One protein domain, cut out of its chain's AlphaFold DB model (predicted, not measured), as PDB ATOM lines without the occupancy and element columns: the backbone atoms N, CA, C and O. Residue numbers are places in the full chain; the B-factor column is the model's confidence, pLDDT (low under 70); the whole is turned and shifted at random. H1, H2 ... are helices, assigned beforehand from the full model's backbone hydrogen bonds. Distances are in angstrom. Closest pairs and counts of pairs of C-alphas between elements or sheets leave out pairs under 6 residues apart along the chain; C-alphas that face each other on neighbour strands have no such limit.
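This is residues 6 to 165 of the 254 residues of an uncharacterized protein of Apiotrichum porosum (UniProt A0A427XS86). H2 runs through the core, and H1, H3 and H4 pack round it, each crossing it at a steep angle, while two long unnamed stretches, residues 6 to 29 and 139 to 156, run along the outside. The printed part has 160 residues with five named helices, H1 to H5 in chain order, and no named strand; the class is all helix. It is compact, with a radius of gyration of the C-alphas of 15.2 A, and rounded, spanning 44 by 34 by 29 A.

After residues 6 to 29 comes H1, residues 30 to 51, then the hub H2, residues 59 to 83. H1 touches residues 61 to 68 of H2, closest at the C-alphas of Ser 42 and Ala 65, 4.8 A apart, at a steep tilt of 68 degrees, only just short of about perpendicular. H3, residues 91 to 116, touches H2 with residues 98 to 109, closest at the C-alphas of Ala 70 and Ile 102, 5.2 A. H4, residues 125 to 138, touches residues 63 to 71 of H2, closest at the C-alphas of Thr 63 and Val 128, 5.1 A. H5, residues 157 to 160, only just touches H2, with 3 pairs of C-alphas within 8 A, and is apart from H3. In H1, H2 and H3 every O i to N i+4 pair is within hydrogen-bond range; in H4 8 of 10 are, and H5 is too short for one.

H1 begins at C-alpha 30 (157.754, 129.273, 142.810) and is 31.2 A long. H2 is 36.4 A, H3 37.5 A and H4 19.3 A. H5 ends at C-alpha 160 (151.952, 137.394, 146.193).

The C-alphas farthest apart, of Gly 55 and Gly 85, are 45.6 A apart. The printed part has no cut. The link from H4 to H5 is long. No printed residue is under 70 in pLDDT.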
ATOM      1  N   HIS A   6     138.559 133.053 124.938       88.38
ATOM      2  CA  HIS A   6     139.013 132.353 126.146       88.38
ATOM      3  C   HIS A   6     140.498 132.590 126.489       88.38
ATOM      4  O   HIS A   6     140.901 132.415 127.635       88.38
ATOM      5  N   VAL A   7     141.329 132.993 125.519       90.38
ATOM      6  CA  VAL A   7     142.756 133.285 125.739       90.38
ATOM      7  C   VAL A   7     142.952 134.684 126.321       90.38
ATOM      8  O   VAL A   7     143.828 134.891 127.159       90.38
ATOM      9  N   LYS A   8     142.139 135.651 125.879       91.56
ATOM     10  CA  LYS A   8     142.252 137.072 126.253       91.56
ATOM     11  C   LYS A   8     141.193 137.531 127.266       91.56
ATOM     12  O   LYS A   8     141.089 138.728 127.528       91.56
ATOM     13  N   ARG A   9     140.392 136.621 127.816       94.06
ATOM     14  CA  ARG A   9     139.400 136.952 128.841       94.06
ATOM     15  C   ARG A   9     140.095 137.309 130.156       94.06
ATOM     16  O   ARG A   9     141.044 136.638 130.559       94.06
ATOM     17  N   PHE A  10     139.611 138.362 130.814       96.81
ATOM     18  CA  PHE A  10     139.968 138.679 132.194       96.81
ATOM     19  C   PHE A  10     138.720 138.628 133.093       96.81
ATOM     20  O   PHE A  10     137.709 139.237 132.731       96.81
ATOM     21  N   PRO A  11     138.808 137.985 134.271       97.44
ATOM     22  CA  PRO A  11     139.874 137.064 134.670       97.44
ATOM     23  C   PRO A  11     139.858 135.812 133.782       97.44
ATOM     24  O   PRO A  11     138.938 135.606 132.986       97.44
ATOM     25  N   ARG A  12     140.889 134.976 133.904       96.81
ATOM     26  CA  ARG A  12     140.854 133.643 133.304       96.81
ATOM     27  C   ARG A  12     139.776 132.817 134.009       96.81
ATOM     28  O   ARG A  12     139.703 132.830 135.232       96.81
ATOM     29  N   ASP A  13     138.962 132.105 133.244       94.31
ATOM     30  CA  ASP A  13     137.871 131.255 133.742       94.31
ATOM     31  C   ASP A  13     138.041 129.772 133.371       94.31
ATOM     32  O   ASP A  13     137.348 128.918 133.921       94.31
ATOM     33  N   ASN A  14     138.982 129.452 132.476       92.50
ATOM     34  CA  ASN A  14     139.267 128.091 132.039       92.50
ATOM     35  C   ASN A  14     140.754 127.729 132.206       92.50
ATOM     36  O   ASN A  14     141.625 128.409 131.659       92.50
ATOM     37  N   TRP A  15     141.040 126.615 132.888       94.62
ATOM     38  CA  TRP A  15     142.385 126.054 133.088       94.62
ATOM     39  C   TRP A  15     142.551 124.643 132.511       94.62
ATOM     40  O   TRP A  15     143.408 123.889 132.974       94.62
ATOM     41  N   ASP A  16     141.758 124.276 131.507       90.25
ATOM     42  CA  ASP A  16     141.918 123.015 130.786       90.25
ATOM     43  C   ASP A  16     143.372 122.830 130.320       90.25
ATOM     44  O   ASP A  16     143.994 123.735 129.762       90.25
ATOM     45  N   GLY A  17     143.934 121.651 130.598       86.00
ATOM     46  CA  GLY A  17     145.327 121.322 130.282       86.00
ATOM     47  C   GLY A  17     146.376 121.890 131.247       86.00
ATOM     48  O   GLY A  17     147.557 121.581 131.093       86.00
ATOM     49  N   VAL A  18     145.991 122.673 132.262       89.38
ATOM     50  CA  VAL A  18     146.921 123.158 133.293       89.38
ATOM     51  C   VAL A  18     146.989 122.167 134.451       89.38
ATOM     52  O   VAL A  18     146.004 121.913 135.142       89.38
ATOM     53  N   MET A  19     148.187 121.647 134.705       88.31
ATOM     54  CA  MET A  19     148.459 120.815 135.876       88.31
ATOM     55  C   MET A  19     148.814 121.691 137.080       88.31
ATOM     56  O   MET A  19     149.748 122.496 137.021       88.31
ATOM     57  N   PHE A  20     148.095 121.503 138.187       90.81
ATOM     58  CA  PHE A  20     148.346 122.197 139.449       90.81
ATOM     59  C   PHE A  20     148.950 121.251 140.483       90.81
ATOM     60  O   PHE A  20     148.447 120.150 140.705       90.81
ATOM     61  N   THR A  21     149.991 121.712 141.174       89.19
ATOM     62  CA  THR A  21     150.427 121.091 142.428       89.19
ATOM     63  C   THR A  21     149.415 121.432 143.516       89.19
ATOM     64  O   THR A  21     149.107 122.604 143.727       89.19
ATOM     65  N   TYR A  22     148.887 120.417 144.197       85.56
ATOM     66  CA  TYR A  22     147.911 120.615 145.267       85.56
ATOM     67  C   TYR A  22     148.594 121.099 146.567       85.56
ATOM     68  O   TYR A  22     149.675 120.596 146.886       85.56
ATOM     69  N   PRO A  23     148.001 122.043 147.326       88.50
ATOM     70  CA  PRO A  23     148.564 122.526 148.585       88.50
ATOM     71  C   PRO A  23     148.725 121.451 149.685       88.50
ATOM     72  O   PRO A  23     148.007 120.451 149.686       88.50
ATOM     73  N   PRO A  24     149.626 121.670 150.663       89.50
ATOM     74  CA  PRO A  24     150.542 122.802 150.746       89.50
ATOM     75  C   PRO A  24     151.649 122.680 149.697       89.50
ATOM     76  O   PRO A  24     152.217 121.611 149.497       89.50
ATOM     77  N   ILE A  25     151.953 123.787 149.020       90.06
ATOM     78  CA  ILE A  25     153.053 123.832 148.056       90.06
ATOM     79  C   ILE A  25     154.312 124.275 148.818       90.06
ATOM     80  O   ILE A  25     154.314 125.384 149.369       90.06
ATOM     81  N   PRO A  26     155.374 123.446 148.871       87.69
ATOM     82  CA  PRO A  26     156.614 123.788 149.556       87.69
ATOM     83  C   PRO A  26     157.205 125.133 149.125       87.69
ATOM     84  O   PRO A  26     157.070 125.571 147.978       87.69
ATOM     85  N   ARG A  27     157.917 125.780 150.052       86.38
ATOM     86  CA  ARG A  27     158.683 126.994 149.755       86.38
ATOM     87  C   ARG A  27     159.721 126.715 148.667       86.38
ATOM     88  O   ARG A  27     160.373 125.675 148.686       86.38
ATOM     89  N   GLY A  28     159.879 127.654 147.737       85.31
ATOM     90  CA  GLY A  28     160.820 127.524 146.621       85.31
ATOM     91  C   GLY A  28     160.259 126.830 145.375       85.31
ATOM     92  O   GLY A  28     160.868 126.957 144.314       85.31
ATOM     93  N   LEU A  29     159.080 126.193 145.438       92.06
ATOM     94  CA  LEU A  29     158.330 125.776 144.241       92.06
ATOM     95  C   LEU A  29     157.537 126.960 143.669       92.06
ATOM     96  O   LEU A  29     156.305 127.007 143.707       92.06
ATOM     97  N   LEU A  30     158.283 127.968 143.212       93.81
ATOM     98  CA  LEU A  30     157.754 129.273 142.810       93.81
ATOM     99  C   LEU A  30     156.777 129.167 141.630       93.81
ATOM    100  O   LEU A  30     155.735 129.807 141.625       93.81
ATOM    101  N   ASP A  31     157.057 128.333 140.637       94.06
ATOM    102  CA  ASP A  31     156.160 128.123 139.498       94.06
ATOM    103  C   ASP A  31     154.808 127.531 139.931       94.06
ATOM    104  O   ASP A  31     153.753 128.076 139.587       94.06
ATOM    105  N   SER A  32     154.824 126.478 140.754       94.81
ATOM    106  CA  SER A  32     153.612 125.853 141.293       94.81
ATOM    107  C   SER A  32     152.804 126.821 142.155       94.81
ATOM    108  O   SER A  32     151.584 126.919 141.995       94.81
ATOM    109  N   LYS A  33     153.469 127.576 143.040       95.81
ATOM    110  CA  LYS A  33     152.813 128.584 143.885       95.81
ATOM    111  C   LYS A  33     152.194 129.706 143.063       95.81
ATOM    112  O   LYS A  33     151.044 130.065 143.313       95.81
ATOM    113  N   ALA A  34     152.926 130.237 142.083       96.56
ATOM    114  CA  ALA A  34     152.428 131.288 141.206       96.56
ATOM    115  C   ALA A  34     151.185 130.822 140.442       96.56
ATOM    116  O   ALA A  34     150.192 131.542 140.429       96.56
ATOM    117  N   ARG A  35     151.193 129.605 139.873       96.56
ATOM    118  CA  ARG A  35     150.035 129.031 139.162       96.56
ATOM    119  C   ARG A  35     148.825 128.834 140.079       96.56
ATOM    120  O   ARG A  35     147.709 129.177 139.694       96.56
ATOM    121  N   TRP A  36     149.022 128.323 141.295       96.62
ATOM    122  CA  TRP A  36     147.926 128.162 142.257       96.62
ATOM    123  C   TRP A  36     147.321 129.508 142.681       96.62
ATOM    124  O   TRP A  36     146.099 129.682 142.669       96.62
ATOM    125  N   ALA A  37     148.176 130.469 143.037       97.50
ATOM    126  CA  ALA A  37     147.757 131.812 143.418       97.50
ATOM    127  C   ALA A  37     147.016 132.516 142.273       97.50
ATOM    128  O   ALA A  37     145.941 133.065 142.498       97.50
ATOM    129  N   ALA A  38     147.539 132.414 141.046       97.94
ATOM    130  CA  ALA A  38     146.935 132.910 139.810       97.94
ATOM    131  C   ALA A  38     145.501 132.402 139.632       97.94
ATOM    132  O   ALA A  38     144.570 133.206 139.574       97.94
ATOM    133  N   ARG A  39     145.307 131.076 139.675       97.62
ATOM    134  CA  ARG A  39     143.978 130.454 139.598       97.62
ATOM    135  C   ARG A  39     143.046 130.977 140.691       97.62
ATOM    136  O   ARG A  39     141.895 131.306 140.424       97.62
ATOM    137  N   THR A  40     143.532 131.053 141.927       97.38
ATOM    138  CA  THR A  40     142.712 131.462 143.079       97.38
ATOM    139  C   THR A  40     142.300 132.932 142.982       97.38
ATOM    140  O   THR A  40     141.137 133.260 143.211       97.38
ATOM    141  N   ALA A  41     143.218 133.820 142.596       98.31
ATOM    142  CA  ALA A  41     142.940 135.236 142.375       98.31
ATOM    143  C   ALA A  41     141.950 135.444 141.219       98.31
ATOM    144  O   ALA A  41     140.993 136.202 141.366       98.31
ATOM    145  N   SER A  42     142.128 134.729 140.105       98.50
ATOM    146  CA  SER A  42     141.203 134.755 138.968       98.50
ATOM    147  C   SER A  42     139.792 134.298 139.352       98.50
ATOM    148  O   SER A  42     138.826 134.966 138.999       98.50
ATOM    149  N   LEU A  43     139.653 133.226 140.144       97.94
ATOM    150  CA  LEU A  43     138.350 132.777 140.654       97.94
ATOM    151  C   LEU A  43     137.686 133.821 141.563       97.94
ATOM    152  O   LEU A  43     136.480 134.042 141.459       97.94
ATOM    153  N   ARG A  44     138.459 134.497 142.427       97.88
ATOM    154  CA  ARG A  44     137.933 135.585 143.271       97.88
ATOM    155  C   ARG A  44     137.476 136.782 142.429       97.88
ATOM    156  O   ARG A  44     136.409 137.324 142.696       97.88
ATOM    157  N   TRP A  45     138.231 137.157 141.394       98.06
ATOM    158  CA  TRP A  45     137.812 138.189 140.437       98.06
ATOM    159  C   TRP A  45     136.564 137.796 139.652       98.06
ATOM    160  O   TRP A  45     135.712 138.647 139.413       98.06
ATOM    161  N   GLN A  46     136.435 136.525 139.267       97.69
ATOM    162  CA  GLN A  46     135.275 136.039 138.526       97.69
ATOM    163  C   GLN A  46     134.026 136.151 139.404       97.69
ATOM    164  O   GLN A  46     133.052 136.777 138.996       97.69
ATOM    165  N   ALA A  47     134.110 135.678 140.652       97.50
ATOM    166  CA  ALA A  47     133.036 135.812 141.630       97.50
ATOM    167  C   ALA A  47     132.635 137.279 141.872       97.50
ATOM    168  O   ALA A  47     131.447 137.586 141.925       97.50
ATOM    169  N   ALA A  48     133.606 138.192 141.968       97.44
ATOM    170  CA  ALA A  48     133.334 139.619 142.124       97.44
ATOM    171  C   ALA A  48     132.618 140.223 140.908       97.44
ATOM    172  O   ALA A  48     131.647 140.961 141.064       97.44
ATOM    173  N   LEU A  49     133.065 139.906 139.687       96.12
ATOM    174  CA  LEU A  49     132.429 140.388 138.457       96.12
ATOM    175  C   LEU A  49     130.989 139.884 138.320       96.12
ATOM    176  O   LEU A  49     130.107 140.676 137.965       96.12
ATOM    177  N   ASP A  50     130.767 138.607 138.641       95.81
ATOM    178  CA  ASP A  50     129.452 137.965 138.619       95.81
ATOM    179  C   ASP A  50     128.516 138.580 139.667       95.81
ATOM    180  O   ASP A  50     127.365 138.894 139.362       95.81
ATOM    181  N   ALA A  51     129.023 138.837 140.877       96.31
ATOM    182  CA  ALA A  51     128.278 139.508 141.942       96.31
ATOM    183  C   ALA A  51     128.083 141.015 141.692       96.31
ATOM    184  O   ALA A  51     127.170 141.621 142.248       96.31
ATOM    185  N   GLY A  52     128.927 141.632 140.862       95.88
ATOM    186  CA  GLY A  52     128.971 143.084 140.704       95.88
ATOM    187  C   GLY A  52     129.518 143.817 141.933       95.88
ATOM    188  O   GLY A  52     129.252 145.007 142.075       95.88
ATOM    189  N   ASP A  53     130.304 143.143 142.775       95.50
ATOM    190  CA  ASP A  53     130.941 143.716 143.964       95.50
ATOM    191  C   ASP A  53     132.401 143.256 144.070       95.50
ATOM    192  O   ASP A  53     132.687 142.059 144.121       95.50
ATOM    193  N   ALA A  54     133.332 144.214 144.113       93.75
ATOM    194  CA  ALA A  54     134.755 143.938 144.290       93.75
ATOM    195  C   ALA A  54     135.091 143.447 145.713       93.75
ATOM    196  O   ALA A  54     136.102 142.765 145.901       93.75
ATOM    197  N   GLY A  55     134.256 143.763 146.710       93.69
ATOM    198  CA  GLY A  55     134.388 143.296 148.086       93.69
ATOM    199  C   GLY A  55     135.777 143.549 148.678       93.69
ATOM    200  O   GLY A  55     136.204 144.687 148.856       93.69
ATOM    201  N   THR A  56     136.486 142.465 149.006       95.12
ATOM    202  CA  THR A  56     137.819 142.488 149.640       95.12
ATOM    203  C   THR A  56     138.978 142.323 148.657       95.12
ATOM    204  O   THR A  56     140.109 142.070 149.080       95.12
ATOM    205  N   LEU A  57     138.717 142.401 147.350       97.50
ATOM    206  CA  LEU A  57     139.773 142.340 146.346       97.50
ATOM    207  C   LEU A  57     140.710 143.539 146.473       97.50
ATOM    208  O   LEU A  57     140.279 144.666 146.707       97.50
ATOM    209  N   ASP A  58     142.002 143.293 146.281       97.38
ATOM    210  CA  ASP A  58     143.029 144.326 146.359       97.38
ATOM    211  C   ASP A  58     143.972 144.332 145.140       97.38
ATOM    212  O   ASP A  58     143.845 143.563 144.181       97.38
ATOM    213  N   ALA A  59     144.949 145.240 145.161       97.75
ATOM    214  CA  ALA A  59     145.937 145.373 144.095       97.75
ATOM    215  C   ALA A  59     146.782 144.102 143.875       97.75
ATOM    216  O   ALA A  59     147.267 143.877 142.762       97.75
ATOM    217  N   VAL A  60     146.978 143.272 144.906       98.12
ATOM    218  CA  VAL A  60     147.685 141.990 144.782       98.12
ATOM    219  C   VAL A  60     146.802 140.995 144.041       98.12
ATOM    220  O   VAL A  60     147.287 140.386 143.090       98.12
ATOM    221  N   ASP A  61     145.513 140.909 144.379       98.50
ATOM    222  CA  ASP A  61     144.552 140.070 143.651       98.50
ATOM    223  C   ASP A  61     144.517 140.416 142.163       98.50
ATOM    224  O   ASP A  61     144.576 139.530 141.310       98.50
ATOM    225  N   PHE A  62     144.472 141.708 141.832       98.56
ATOM    226  CA  PHE A  62     144.555 142.162 140.442       98.56
ATOM    227  C   PHE A  62     145.869 141.741 139.773       98.56
ATOM    228  O   PHE A  62     145.869 141.171 138.685       98.56
ATOM    229  N   THR A  63     147.001 141.994 140.434       98.56
ATOM    230  CA  THR A  63     148.341 141.688 139.909       98.56
ATOM    231  C   THR A  63     148.513 140.196 139.611       98.56
ATOM    232  O   THR A  63     149.039 139.825 138.559       98.56
ATOM    233  N   VAL A  64     148.042 139.338 140.516       98.50
ATOM    234  CA  VAL A  64     148.154 137.880 140.410       98.50
ATOM    235  C   VAL A  64     147.214 137.325 139.330       98.50
ATOM    236  O   VAL A  64     147.633 136.473 138.545       98.50
ATOM    237  N   ALA A  65     145.998 137.863 139.195       98.50
ATOM    238  CA  ALA A  65     145.085 137.498 138.107       98.50
ATOM    239  C   ALA A  65     145.586 137.960 136.723       98.50
ATOM    240  O   ALA A  65     145.437 137.245 135.732       98.50
ATOM    241  N   VAL A  66     146.242 139.125 136.631       98.62
ATOM    242  CA  VAL A  66     146.879 139.575 135.376       98.62
ATOM    243  C   VAL A  66     147.980 138.607 134.941       98.62
ATOM    244  O   VAL A  66     148.096 138.308 133.752       98.62
ATOM    245  N   PHE A  67     148.773 138.093 135.884       98.38
ATOM    246  CA  PHE A  67     149.765 137.061 135.585       98.38
ATOM    247  C   PHE A  67     149.120 135.772 135.045       98.38
ATOM    248  O   PHE A  67     149.660 135.193 134.104       98.38
ATOM    249  N   ASP A  68     147.959 135.354 135.560       98.25
ATOM    250  CA  ASP A  68     147.239 134.172 135.055       98.25
ATOM    251  C   ASP A  68     146.879 134.309 133.568       98.25
ATOM    252  O   ASP A  68     147.175 133.437 132.745       98.25
ATOM    253  N   VAL A  69     146.302 135.456 133.200       98.06
ATOM    254  CA  VAL A  69     145.950 135.768 131.808       98.06
ATOM    255  C   VAL A  69     147.207 135.877 130.944       98.06
ATOM    256  O   VAL A  69     147.236 135.366 129.824       98.06
ATOM    257  N   ALA A  70     148.279 136.484 131.460       97.69
ATOM    258  CA  ALA A  70     149.555 136.553 130.754       97.69
ATOM    259  C   ALA A  70     150.130 135.154 130.468       97.69
ATOM    260  O   ALA A  70     150.595 134.905 129.357       97.69
ATOM    261  N   CYS A  71     150.060 134.225 131.426       96.19
ATOM    262  CA  CYS A  71     150.459 132.831 131.220       96.19
ATOM    263  C   CYS A  71     149.619 132.147 130.137       96.19
ATOM    264  O   CYS A  71     150.180 131.512 129.247       96.19
ATOM    265  N   ASN A  72     148.299 132.342 130.150       96.00
ATOM    266  CA  ASN A  72     147.405 131.766 129.144       96.00
ATOM    267  C   ASN A  72     147.731 132.265 127.723       96.00
ATOM    268  O   ASN A  72     147.848 131.483 126.780       96.00
ATOM    269  N   ILE A  73     147.960 133.574 127.572       95.75
ATOM    270  CA  ILE A  73     148.370 134.175 126.293       95.75
ATOM    271  C   ILE A  73     149.744 133.649 125.857       95.75
ATOM    272  O   ILE A  73     149.929 133.337 124.682       95.75
ATOM    273  N   LYS A  74     150.706 133.549 126.783       94.62
ATOM    274  CA  LYS A  74     152.051 133.008 126.529       94.62
ATOM    275  C   LYS A  74     151.970 131.583 125.985       94.62
ATOM    276  O   LYS A  74     152.565 131.320 124.942       94.62
ATOM    277  N   ASP A  75     151.232 130.700 126.654       92.69
ATOM    278  CA  ASP A  75     151.085 129.298 126.247       92.69
ATOM    279  C   ASP A  75     150.424 129.188 124.867       92.69
ATOM    280  O   ASP A  75     150.970 128.538 123.975       92.69
ATOM    281  N   TYR A  76     149.343 129.938 124.624       92.56
ATOM    282  CA  TYR A  76     148.708 129.984 123.305       92.56
ATOM    283  C   TYR A  76     149.666 130.468 122.203       92.56
ATOM    284  O   TYR A  76     149.759 129.876 121.128       92.56
ATOM    285  N   MET A  77     150.401 131.558 122.447       90.75
ATOM    286  CA  MET A  77     151.341 132.107 121.466       90.75
ATOM    287  C   MET A  77     152.519 131.177 121.195       90.75
ATOM    288  O   MET A  77     152.976 131.114 120.052       90.75
ATOM    289  N   ARG A  78     152.998 130.459 122.214       87.94
ATOM    290  CA  ARG A  78     154.017 129.421 122.056       87.94
ATOM    291  C   ARG A  78     153.508 128.333 121.120       87.94
ATOM    292  O   ARG A  78     154.184 128.028 120.141       87.94
ATOM    293  N   ASP A  79     152.312 127.809 121.365       87.94
ATOM    294  CA  ASP A  79     151.754 126.706 120.580       87.94
ATOM    295  C   ASP A  79     151.553 127.111 119.110       87.94
ATOM    296  O   ASP A  79     151.959 126.388 118.195       87.94
ATOM    297  N   VAL A  80     151.042 128.322 118.859       87.69
ATOM    298  CA  VAL A  80     150.932 128.856 117.491       87.69
ATOM    299  C   VAL A  80     152.305 129.129 116.865       87.69
ATOM    300  O   VAL A  80     152.494 128.916 115.666       87.69
ATOM    301  N   GLY A  81     153.275 129.600 117.650       85.69
ATOM    302  CA  GLY A  81     154.652 129.816 117.206       85.69
ATOM    303  C   GLY A  81     155.299 128.520 116.721       85.69
ATOM    304  O   GLY A  81     155.802 128.474 115.598       85.69
ATOM    305  N   VAL A  82     155.186 127.452 117.516       83.88
ATOM    306  CA  VAL A  82     155.687 126.110 117.185       83.88
ATOM    307  C   VAL A  82     155.047 125.586 115.899       83.88
ATOM    308  O   VAL A  82     155.766 125.129 115.012       83.88
ATOM    309  N   GLN A  83     153.725 125.718 115.743       86.12
ATOM    310  CA  GLN A  83     153.015 125.308 114.521       86.12
ATOM    311  C   GLN A  83     153.490 126.051 113.264       86.12
ATOM    312  O   GLN A  83     153.435 125.512 112.162       86.12
ATOM    313  N   ARG A  84     153.975 127.287 113.418       88.31
ATOM    314  CA  ARG A  84     154.511 128.114 112.325       88.31
ATOM    315  C   ARG A  84     156.021 127.960 112.128       88.31
ATOM    316  O   ARG A  84     156.604 128.710 111.351       88.31
ATOM    317  N   GLY A  85     156.663 127.036 112.845       83.81
ATOM    318  CA  GLY A  85     158.115 126.846 112.816       83.81
ATOM    319  C   GLY A  85     158.911 127.979 113.474       83.81
ATOM    320  O   GLY A  85     160.134 128.020 113.349       83.81
ATOM    321  N   GLY A  86     158.246 128.902 114.173       83.12
ATOM    322  CA  GLY A  86     158.887 129.975 114.922       83.12
ATOM    323  C   GLY A  86     159.402 129.477 116.269       83.12
ATOM    324  O   GLY A  86     158.732 128.702 116.951       83.12
ATOM    325  N   ARG A  87     160.595 129.929 116.665       83.12
ATOM    326  CA  ARG A  87     161.186 129.636 117.976       83.12
ATOM    327  C   ARG A  87     161.934 130.848 118.505       83.12
ATOM    328  O   ARG A  87     162.591 131.554 117.744       83.12
ATOM    329  N   ILE A  88     161.849 131.067 119.813       86.00
ATOM    330  CA  ILE A  88     162.656 132.069 120.505       86.00
ATOM    331  C   ILE A  88     163.993 131.414 120.835       86.00
ATOM    332  O   ILE A  88     164.056 130.430 121.564       86.00
ATOM    333  N   THR A  89     165.084 131.927 120.276       85.19
ATOM    334  CA  THR A  89     166.410 131.331 120.492       85.19
ATOM    335  C   THR A  89     167.129 131.925 121.691       85.19
ATOM    336  O   THR A  89     167.969 131.248 122.278       85.19
ATOM    337  N   LYS A  90     166.825 133.180 122.049       88.75
ATOM    338  CA  LYS A  90     167.573 133.915 123.068       88.75
ATOM    339  C   LYS A  90     166.715 134.298 124.287       88.75
ATOM    340  O   LYS A  90     165.553 134.677 124.110       88.75
ATOM    341  N   PRO A  91     167.267 134.259 125.513       87.75
ATOM    342  CA  PRO A  91     166.548 134.644 126.732       87.75
ATOM    343  C   PRO A  91     166.038 136.091 126.748       87.75
ATOM    344  O   PRO A  91     165.023 136.393 127.376       87.75
ATOM    345  N   GLU A  92     166.724 137.013 126.076       90.44
ATOM    346  CA  GLU A  92     166.353 138.433 126.051       90.44
ATOM    347  C   GLU A  92     165.107 138.640 125.190       90.44
ATOM    348  O   GLU A  92     164.217 139.409 125.556       90.44
ATOM    349  N   ASP A  93     165.000 137.881 124.098       91.50
ATOM    350  CA  ASP A  93     163.823 137.855 123.233       91.50
ATOM    351  C   ASP A  93     162.620 137.251 123.971       91.50
ATOM    352  O   ASP A  93     161.515 137.794 123.892       91.50
ATOM    353  N   TRP A  94     162.833 136.192 124.766       90.81
ATOM    354  CA  TRP A  94     161.814 135.649 125.676       90.81
ATOM    355  C   TRP A  94     161.328 136.707 126.664       90.81
ATOM    356  O   TRP A  94     160.124 136.889 126.873       90.81
ATOM    357  N   ARG A  95     162.263 137.453 127.254       92.12
ATOM    358  CA  ARG A  95     161.932 138.511 128.204       92.12
ATOM    359  C   ARG A  95     161.173 139.660 127.548       92.12
ATOM    360  O   ARG A  95     160.196 140.139 128.123       92.12
ATOM    361  N   ALA A  96     161.571 140.096 126.359       93.62
ATOM    362  CA  ALA A  96     160.860 141.131 125.612       93.62
ATOM    363  C   ALA A  96     159.459 140.664 125.183       93.62
ATOM    364  O   ALA A  96     158.500 141.439 125.225       93.62
ATOM    365  N   PHE A  97     159.328 139.396 124.796       93.75
ATOM    366  CA  PHE A  97     158.055 138.767 124.464       93.75
ATOM    367  C   PHE A  97     157.103 138.761 125.666       93.75
ATOM    368  O   PHE A  97     156.005 139.316 125.594       93.75
ATOM    369  N   THR A  98     157.543 138.207 126.792       95.31
ATOM    370  CA  THR A  98     156.730 138.105 128.009       95.31
ATOM    371  C   THR A  98     156.348 139.466 128.591       95.31
ATOM    372  O   THR A  98     155.217 139.623 129.042       95.31
ATOM    373  N   ASP A  99     157.198 140.493 128.488       96.19
ATOM    374  CA  ASP A  99     156.831 141.865 128.881       96.19
ATOM    375  C   ASP A  99     155.652 142.420 128.084       96.19
ATOM    376  O   ASP A  99     154.799 143.132 128.627       96.19
ATOM    377  N   ARG A 100     155.598 142.114 126.783       96.56
ATOM    378  CA  ARG A 100     154.488 142.530 125.919       96.56
ATOM    379  C   ARG A 100     153.215 141.778 126.278       96.56
ATOM    380  O   ARG A 100     152.147 142.388 126.280       96.56
ATOM    381  N   VAL A 101     153.332 140.491 126.601       96.81
ATOM    382  CA  VAL A 101     152.208 139.656 127.039       96.81
ATOM    383  C   VAL A 101     151.651 140.150 128.378       96.81
ATOM    384  O   VAL A 101     150.446 140.370 128.476       96.81
ATOM    385  N   ILE A 102     152.507 140.448 129.360       98.25
ATOM    386  CA  ILE A 102     152.108 141.044 130.648       98.25
ATOM    387  C   ILE A 102     151.398 142.383 130.425       98.25
ATOM    388  O   ILE A 102     150.312 142.604 130.954       98.25
ATOM    389  N   ALA A 103     151.960 143.267 129.595       98.19
ATOM    390  CA  ALA A 103     151.333 144.553 129.292       98.19
ATOM    391  C   ALA A 103     149.982 144.404 128.571       98.19
ATOM    392  O   ALA A 103     149.096 145.241 128.738       98.19
ATOM    393  N   HIS A 104     149.814 143.362 127.753       97.44
ATOM    394  CA  HIS A 104     148.541 143.065 127.102       97.44
ATOM    395  C   HIS A 104     147.500 142.556 128.105       97.44
ATOM    396  O   HIS A 104     146.412 143.122 128.164       97.44
ATOM    397  N   ALA A 105     147.854 141.570 128.933       98.25
ATOM    398  CA  ALA A 105     147.004 141.059 130.009       98.25
ATOM    399  C   ALA A 105     146.584 142.165 130.991       98.25
ATOM    400  O   ALA A 105     145.419 142.254 131.364       98.25
ATOM    401  N   TYR A 106     147.507 143.068 131.332       98.62
ATOM    402  CA  TYR A 106     147.223 144.237 132.162       98.62
ATOM    403  C   TYR A 106     146.122 145.118 131.567       98.62
ATOM    404  O   TYR A 106     145.164 145.442 132.256       98.62
ATOM    405  N   ARG A 107     146.213 145.463 130.273       98.12
ATOM    406  CA  ARG A 107     145.187 146.283 129.606       98.12
ATOM    407  C   ARG A 107     143.819 145.604 129.579       98.12
ATOM    408  O   ARG A 107     142.816 146.293 129.747       98.12
ATOM    409  N   LEU A 108     143.780 144.284 129.388       97.38
ATOM    410  CA  LEU A 108     142.541 143.501 129.465       97.38
ATOM    411  C   LEU A 108     141.932 143.594 130.870       97.38
ATOM    412  O   LEU A 108     140.753 143.914 131.001       97.38
ATOM    413  N   GLY A 109     142.755 143.418 131.908       97.62
ATOM    414  CA  GLY A 109     142.348 143.586 133.302       97.62
ATOM    415  C   GLY A 109     141.836 144.990 133.611       97.62
ATOM    416  O   GLY A 109     140.746 145.129 134.155       97.62
ATOM    417  N   CYS A 110     142.561 146.039 133.208       98.00
ATOM    418  CA  CYS A 110     142.115 147.426 133.374       98.00
ATOM    419  C   CYS A 110     140.755 147.657 132.714       98.00
ATOM    420  O   CYS A 110     139.862 148.219 133.335       98.00
ATOM    421  N   SER A 111     140.584 147.199 131.470       96.06
ATOM    422  CA  SER A 111     139.326 147.374 130.743       96.06
ATOM    423  C   SER A 111     138.160 146.668 131.434       96.06
ATOM    424  O   SER A 111     137.076 147.236 131.500       96.06
ATOM    425  N   ALA A 112     138.367 145.450 131.942       95.81
ATOM    426  CA  ALA A 112     137.329 144.688 132.627       95.81
ATOM    427  C   ALA A 112     136.974 145.297 133.995       95.81
ATOM    428  O   ALA A 112     135.800 145.458 134.321       95.81
ATOM    429  N   VAL A 113     137.989 145.675 134.779       96.75
ATOM    430  CA  VAL A 113     137.811 146.189 136.142       96.75
ATOM    431  C   VAL A 113     137.291 147.617 136.137       96.75
ATOM    432  O   VAL A 113     136.284 147.875 136.779       96.75
ATOM    433  N   SER A 114     137.894 148.540 135.383       94.12
ATOM    434  CA  SER A 114     137.459 149.946 135.380       94.12
ATOM    435  C   SER A 114     136.052 150.134 134.811       94.12
ATOM    436  O   SER A 114     135.368 151.077 135.196       94.12
ATOM    437  N   ALA A 115     135.599 149.241 133.924       90.94
ATOM    438  CA  ALA A 115     134.231 149.272 133.411       90.94
ATOM    439  C   ALA A 115     133.189 148.838 134.457       90.94
ATOM    440  O   ALA A 115     132.065 149.335 134.440       90.94
ATOM    441  N   ARG A 116     133.543 147.904 135.350       94.56
ATOM    442  CA  ARG A 116     132.615 147.323 136.335       94.56
ATOM    443  C   ARG A 116     132.726 147.959 137.722       94.56
ATOM    444  O   ARG A 116     131.722 148.066 138.415       94.56
ATOM    445  N   PHE A 117     133.926 148.387 138.099       96.75
ATOM    446  CA  PHE A 117     134.307 148.867 139.427       96.75
ATOM    447  C   PHE A 117     135.104 150.178 139.311       96.75
ATOM    448  O   PHE A 117     136.328 150.174 139.458       96.75
ATOM    449  N   PRO A 118     134.444 151.316 139.040       93.31
ATOM    450  CA  PRO A 118     135.133 152.592 138.830       93.31
ATOM    451  C   PRO A 118     135.898 153.087 140.070       93.31
ATOM    452  O   PRO A 118     136.844 153.857 139.938       93.31
ATOM    453  N   GLU A 119     135.514 152.629 141.263       93.94
ATOM    454  CA  GLU A 119     136.161 152.986 142.532       93.94
ATOM    455  C   GLU A 119     137.384 152.113 142.855       93.94
ATOM    456  O   GLU A 119     138.170 152.440 143.747       93.94
ATOM    457  N   PHE A 120     137.583 151.004 142.133       96.19
ATOM    458  CA  PHE A 120     138.727 150.132 142.359       96.19
ATOM    459  C   PHE A 120     140.012 150.778 141.826       96.19
ATOM    460  O   PHE A 120     140.160 151.032 140.627       96.19
ATOM    461  N   SER A 121     140.985 150.993 142.712       95.44
ATOM    462  CA  SER A 121     142.291 151.545 142.341       95.44
ATOM    463  C   SER A 121     143.173 150.475 141.698       95.44
ATOM    464  O   SER A 121     143.834 149.680 142.374       95.44
ATOM    465  N   VAL A 122     143.172 150.439 140.365       96.44
ATOM    466  CA  VAL A 122     143.999 149.509 139.591       96.44
ATOM    467  C   VAL A 122     145.485 149.864 139.771       96.44
ATOM    468  O   VAL A 122     145.865 151.017 139.541       96.44
ATOM    469  N   PRO A 123     146.363 148.910 140.148       97.56
ATOM    470  CA  PRO A 123     147.792 149.183 140.283       97.56
ATOM    471  C   PRO A 123     148.424 149.581 138.944       97.56
ATOM    472  O   PRO A 123     147.925 149.238 137.872       97.56
ATOM    473  N   SER A 124     149.563 150.274 138.987       98.25
ATOM    474  CA  SER A 124     150.318 150.599 137.773       98.25
ATOM    475  C   SER A 124     150.893 149.341 137.110       98.25
ATOM    476  O   SER A 124     151.165 148.334 137.769       98.25
ATOM    477  N   LEU A 125     151.143 149.411 135.799       98.38
ATOM    478  CA  LEU A 125     151.781 148.314 135.063       98.38
ATOM    479  C   LEU A 125     153.145 147.926 135.658       98.38
ATOM    480  O   LEU A 125     153.479 146.746 135.703       98.38
ATOM    481  N   ASP A 126     153.923 148.891 136.146       97.56
ATOM    482  CA  ASP A 126     155.230 148.605 136.744       97.56
ATOM    483  C   ASP A 126     155.097 147.872 138.085       97.56
ATOM    484  O   ASP A 126     155.846 146.932 138.350       97.56
ATOM    485  N   ALA A 127     154.083 148.208 138.892       95.81
ATOM    486  CA  ALA A 127     153.774 147.452 140.104       95.81
ATOM    487  C   ALA A 127     153.374 146.002 139.784       95.81
ATOM    488  O   ALA A 127     153.819 145.081 140.469       95.81
ATOM    489  N   VAL A 128     152.600 145.788 138.714       97.81
ATOM    490  CA  VAL A 128     152.243 144.442 138.236       97.81
ATOM    491  C   VAL A 128     153.480 143.683 137.752       97.81
ATOM    492  O   VAL A 128     153.663 142.514 138.093       97.81
ATOM    493  N   ARG A 129     154.369 144.342 136.998       96.25
ATOM    494  CA  ARG A 129     155.613 143.743 136.486       96.25
ATOM    495  C   ARG A 129     156.544 143.267 137.593       96.25
ATOM    496  O   ARG A 129     157.155 142.218 137.408       96.25
ATOM    497  N   ASN A 130     156.611 143.970 138.726       93.56
ATOM    498  CA  ASN A 130     157.451 143.570 139.862       93.56
ATOM    499  C   ASN A 130     157.176 142.131 140.324       93.56
ATOM    500  O   ASN A 130     158.102 141.432 140.726       93.56
ATOM    501  N   PHE A 131     155.924 141.673 140.232       96.06
ATOM    502  CA  PHE A 131     155.568 140.271 140.445       96.06
ATOM    503  C   PHE A 131     155.615 139.463 139.148       96.06
ATOM    504  O   PHE A 131     156.320 138.456 139.062       96.06
ATOM    505  N   ALA A 132     154.873 139.906 138.128       97.12
ATOM    506  CA  ALA A 132     154.587 139.101 136.948       97.12
ATOM    507  C   ALA A 132     155.853 138.712 136.176       97.12
ATOM    508  O   ALA A 132     155.913 137.606 135.652       97.12
ATOM    509  N   ARG A 133     156.884 139.569 136.138       95.12
ATOM    510  CA  ARG A 133     158.171 139.238 135.507       95.12
ATOM    511  C   ARG A 133     158.857 138.079 136.226       95.12
ATOM    512  O   ARG A 133     159.259 137.117 135.582       95.12
ATOM    513  N   GLY A 134     158.967 138.176 137.547       94.81
ATOM    514  CA  GLY A 134     159.589 137.154 138.381       94.81
ATOM    515  C   GLY A 134     158.858 135.818 138.299       94.81
ATOM    516  O   GLY A 134     159.485 134.773 138.135       94.81
ATOM    517  N   ALA A 135     157.526 135.858 138.341       96.44
ATOM    518  CA  ALA A 135     156.683 134.679 138.181       96.44
ATOM    519  C   ALA A 135     156.803 134.072 136.770       96.44
ATOM    520  O   ALA A 135     156.889 132.853 136.632       96.44
ATOM    521  N   MET A 136     156.896 134.907 135.728       95.81
ATOM    522  CA  MET A 136     157.078 134.451 134.348       95.81
ATOM    523  C   MET A 136     158.439 133.782 134.120       95.81
ATOM    524  O   MET A 136     158.525 132.764 133.438       95.81
ATOM    525  N   ASP A 137     159.501 134.311 134.732       93.81
ATOM    526  CA  ASP A 137     160.822 133.681 134.713       93.81
ATOM    527  C   ASP A 137     160.804 132.325 135.455       93.81
ATOM    528  O   ASP A 137     161.544 131.414 135.090       93.81
ATOM    529  N   CYS A 138     159.943 132.143 136.467       92.19
ATOM    530  CA  CYS A 138     159.815 130.865 137.181       92.19
ATOM    531  C   CYS A 138     159.137 129.774 136.344       92.19
ATOM    532  O   CYS A 138     159.541 128.617 136.442       92.19
ATOM    533  N   VAL A 139     158.165 130.137 135.501       91.06
ATOM    534  CA  VAL A 139     157.477 129.199 134.591       91.06
ATOM    535  C   VAL A 139     158.207 129.001 133.258       91.06
ATOM    536  O   VAL A 139     157.660 128.357 132.368       91.06
ATOM    537  N   PHE A 140     159.409 129.567 133.102       91.19
ATOM    538  CA  PHE A 140     160.254 129.358 131.931       91.19
ATOM    539  C   PHE A 140     160.775 127.917 131.865       91.19
ATOM    540  O   PHE A 140     161.369 127.413 132.833       91.19
ATOM    541  N   GLU A 141     160.646 127.314 130.686       87.94
ATOM    542  CA  GLU A 141     161.120 125.968 130.370       87.94
ATOM    543  C   GLU A 141     162.255 126.006 129.321       87.94
ATOM    544  O   GLU A 141     162.056 126.364 128.156       87.94
ATOM    545  N   GLU A 142     163.476 125.623 129.728       85.81
ATOM    546  CA  GLU A 142     164.649 125.540 128.840       85.81
ATOM    547  C   GLU A 142     164.421 124.494 127.735       85.81
ATOM    548  O   GLU A 142     163.942 123.390 127.984       85.81
ATOM    549  N   GLY A 143     164.750 124.849 126.492       83.50
ATOM    550  CA  GLY A 143     164.519 124.016 125.310       83.50
ATOM    551  C   GLY A 143     163.094 124.090 124.746       83.50
ATOM    552  O   GLY A 143     162.896 123.721 123.586       83.50
ATOM    553  N   ILE A 144     162.134 124.611 125.518       83.50
ATOM    554  CA  ILE A 144     160.727 124.765 125.124       83.50
ATOM    555  C   ILE A 144     160.426 126.232 124.820       83.50
ATOM    556  O   ILE A 144     160.061 126.569 123.694       83.50
ATOM    557  N   ASP A 145     160.627 127.109 125.802       81.94
ATOM    558  CA  ASP A 145     160.357 128.542 125.683       81.94
ATOM    559  C   ASP A 145     161.532 129.289 125.034       81.94
ATOM    560  O   ASP A 145     161.328 130.212 124.247       81.94
ATOM    561  N   SER A 146     162.773 128.884 125.335       83.12
ATOM    562  CA  SER A 146     163.969 129.294 124.590       83.12
ATOM    563  C   SER A 146     165.125 128.308 124.762       83.12
ATOM    564  O   SER A 146     165.121 127.502 125.689       83.12
ATOM    565  N   TRP A 147     166.139 128.370 123.895       81.56
ATOM    566  CA  TRP A 147     167.346 127.529 124.003       81.56
ATOM    567  C   TRP A 147     168.391 128.043 125.000       81.56
ATOM    568  O   TRP A 147     169.371 127.352 125.261       81.56
ATOM    569  N   GLY A 148     168.214 129.252 125.532       82.38
ATOM    570  CA  GLY A 148     169.092 129.796 126.560       82.38
ATOM    571  C   GLY A 148     168.539 129.588 127.966       82.38
ATOM    572  O   GLY A 148     167.391 129.192 128.156       82.38
ATOM    573  N   ARG A 149     169.351 129.918 128.973       85.25
ATOM    574  CA  ARG A 149     168.921 129.917 130.375       85.25
ATOM    575  C   ARG A 149     168.431 131.287 130.803       85.25
ATOM    576  O   ARG A 149     169.100 132.294 130.582       85.25
ATOM    577  N   VAL A 150     167.290 131.307 131.482       83.81
ATOM    578  CA  VAL A 150     166.779 132.491 132.170       83.81
ATOM    579  C   VAL A 150     167.161 132.397 133.644       83.81
ATOM    580  O   VAL A 150     166.807 131.439 134.330       83.81
ATOM    581  N   TYR A 151     167.878 133.401 134.146       83.62
ATOM    582  CA  TYR A 151     168.118 133.537 135.580       83.62
ATOM    583  C   TYR A 151     166.827 133.959 136.274       83.62
ATOM    584  O   TYR A 151     166.362 135.084 136.090       83.62
ATOM    585  N   ARG A 152     166.268 133.047 137.070       83.50
ATOM    586  CA  ARG A 152     165.025 133.257 137.812       83.50
ATOM    587  C   ARG A 152     165.273 134.242 138.950       83.50
ATOM    588  O   ARG A 152     165.943 133.900 139.920       83.50
ATOM    589  N   SER A 153     164.732 135.453 138.841       79.88
ATOM    590  CA  SER A 153     164.777 136.438 139.931       79.88
ATOM    591  C   SER A 153     163.823 136.093 141.078       79.88
ATOM    592  O   SER A 153     163.980 136.612 142.178       79.88
ATOM    593  N   GLY A 154     162.831 135.232 140.816       87.56
ATOM    594  CA  GLY A 154     161.744 134.947 141.744       87.56
ATOM    595  C   GLY A 154     160.868 136.174 141.996       87.56
ATOM    596  O   GLY A 154     160.901 137.148 141.241       87.56
ATOM    597  N   TYR A 155     160.070 136.106 143.053       93.75
ATOM    598  CA  TYR A 155     159.186 137.170 143.517       93.75
ATOM    599  C   TYR A 155     158.953 137.006 145.030       93.75
ATOM    600  O   TYR A 155     159.338 135.996 145.619       93.75
ATOM    601  N   ASP A 156     158.326 137.995 145.668       95.19
ATOM    602  CA  ASP A 156     157.961 137.930 147.088       95.19
ATOM    603  C   ASP A 156     156.823 136.914 147.316       95.19
ATOM    604  O   ASP A 156     155.646 137.218 147.098       95.19
ATOM    605  N   GLU A 157     157.184 135.686 147.712       94.81
ATOM    606  CA  GLU A 157     156.237 134.593 147.978       94.81
ATOM    607  C   GLU A 157     155.183 134.988 149.015       94.81
ATOM    608  O   GLU A 157     153.996 134.723 148.811       94.81
ATOM    609  N   VAL A 158     155.601 135.656 150.096       95.00
ATOM    610  CA  VAL A 158     154.726 136.002 151.225       95.00
ATOM    611  C   VAL A 158     153.628 136.942 150.754       95.00
ATOM    612  O   VAL A 158     152.446 136.728 151.027       95.00
ATOM    613  N   ARG A 159     154.014 137.968 149.991       96.00
ATOM    614  CA  ARG A 159     153.081 138.970 149.481       96.00
ATOM    615  C   ARG A 159     152.151 138.418 148.407       96.00
ATOM    616  O   ARG A 159     150.957 138.713 148.446       96.00
ATOM    617  N   PHE A 160     152.686 137.693 147.426       96.56
ATOM    618  CA  PHE A 160     151.952 137.394 146.193       96.56
ATOM    619  C   PHE A 160     151.361 135.987 146.122       96.56
ATOM    620  O   PHE A 160     150.423 135.790 145.358       96.56
ATOM    621  N   THR A 161     151.866 135.007 146.877       96.62
ATOM    622  CA  THR A 161     151.410 133.613 146.725       96.62
ATOM    623  C   THR A 161     150.992 132.931 148.017       96.62
ATOM    624  O   THR A 161     150.002 132.204 148.006       96.62
ATOM    625  N   ASP A 162     151.674 133.176 149.137       94.88
ATOM    626  CA  ASP A 162     151.412 132.452 150.386       94.88
ATOM    627  C   ASP A 162     150.024 132.771 150.951       94.88
ATOM    628  O   ASP A 162     149.362 131.884 151.481       94.88
ATOM    629  N   ARG A 163     149.516 133.992 150.733       95.00
ATOM    630  CA  ARG A 163     148.147 134.385 151.117       95.00
ATOM    631  C   ARG A 163     147.031 133.597 150.415       95.00
ATOM    632  O   ARG A 163     145.885 133.681 150.839       95.00
ATOM    633  N   TYR A 164     147.343 132.894 149.322       95.44
ATOM    634  CA  TYR A 164     146.396 132.048 148.583       95.44
ATOM    635  C   TYR A 164     146.526 130.566 148.946       95.44
ATOM    636  O   TYR A 164     145.785 129.734 148.414       95.44
ATOM    637  N   MET A 165     147.480 130.212 149.810       94.06
ATOM    638  CA  MET A 165     147.576 128.856 150.324       94.06
ATOM    639  C   MET A 165     146.461 128.641 151.354       94.06
ATOM    640  O   MET A 165     146.298 129.473 152.249       94.06
TER     641      MET A 165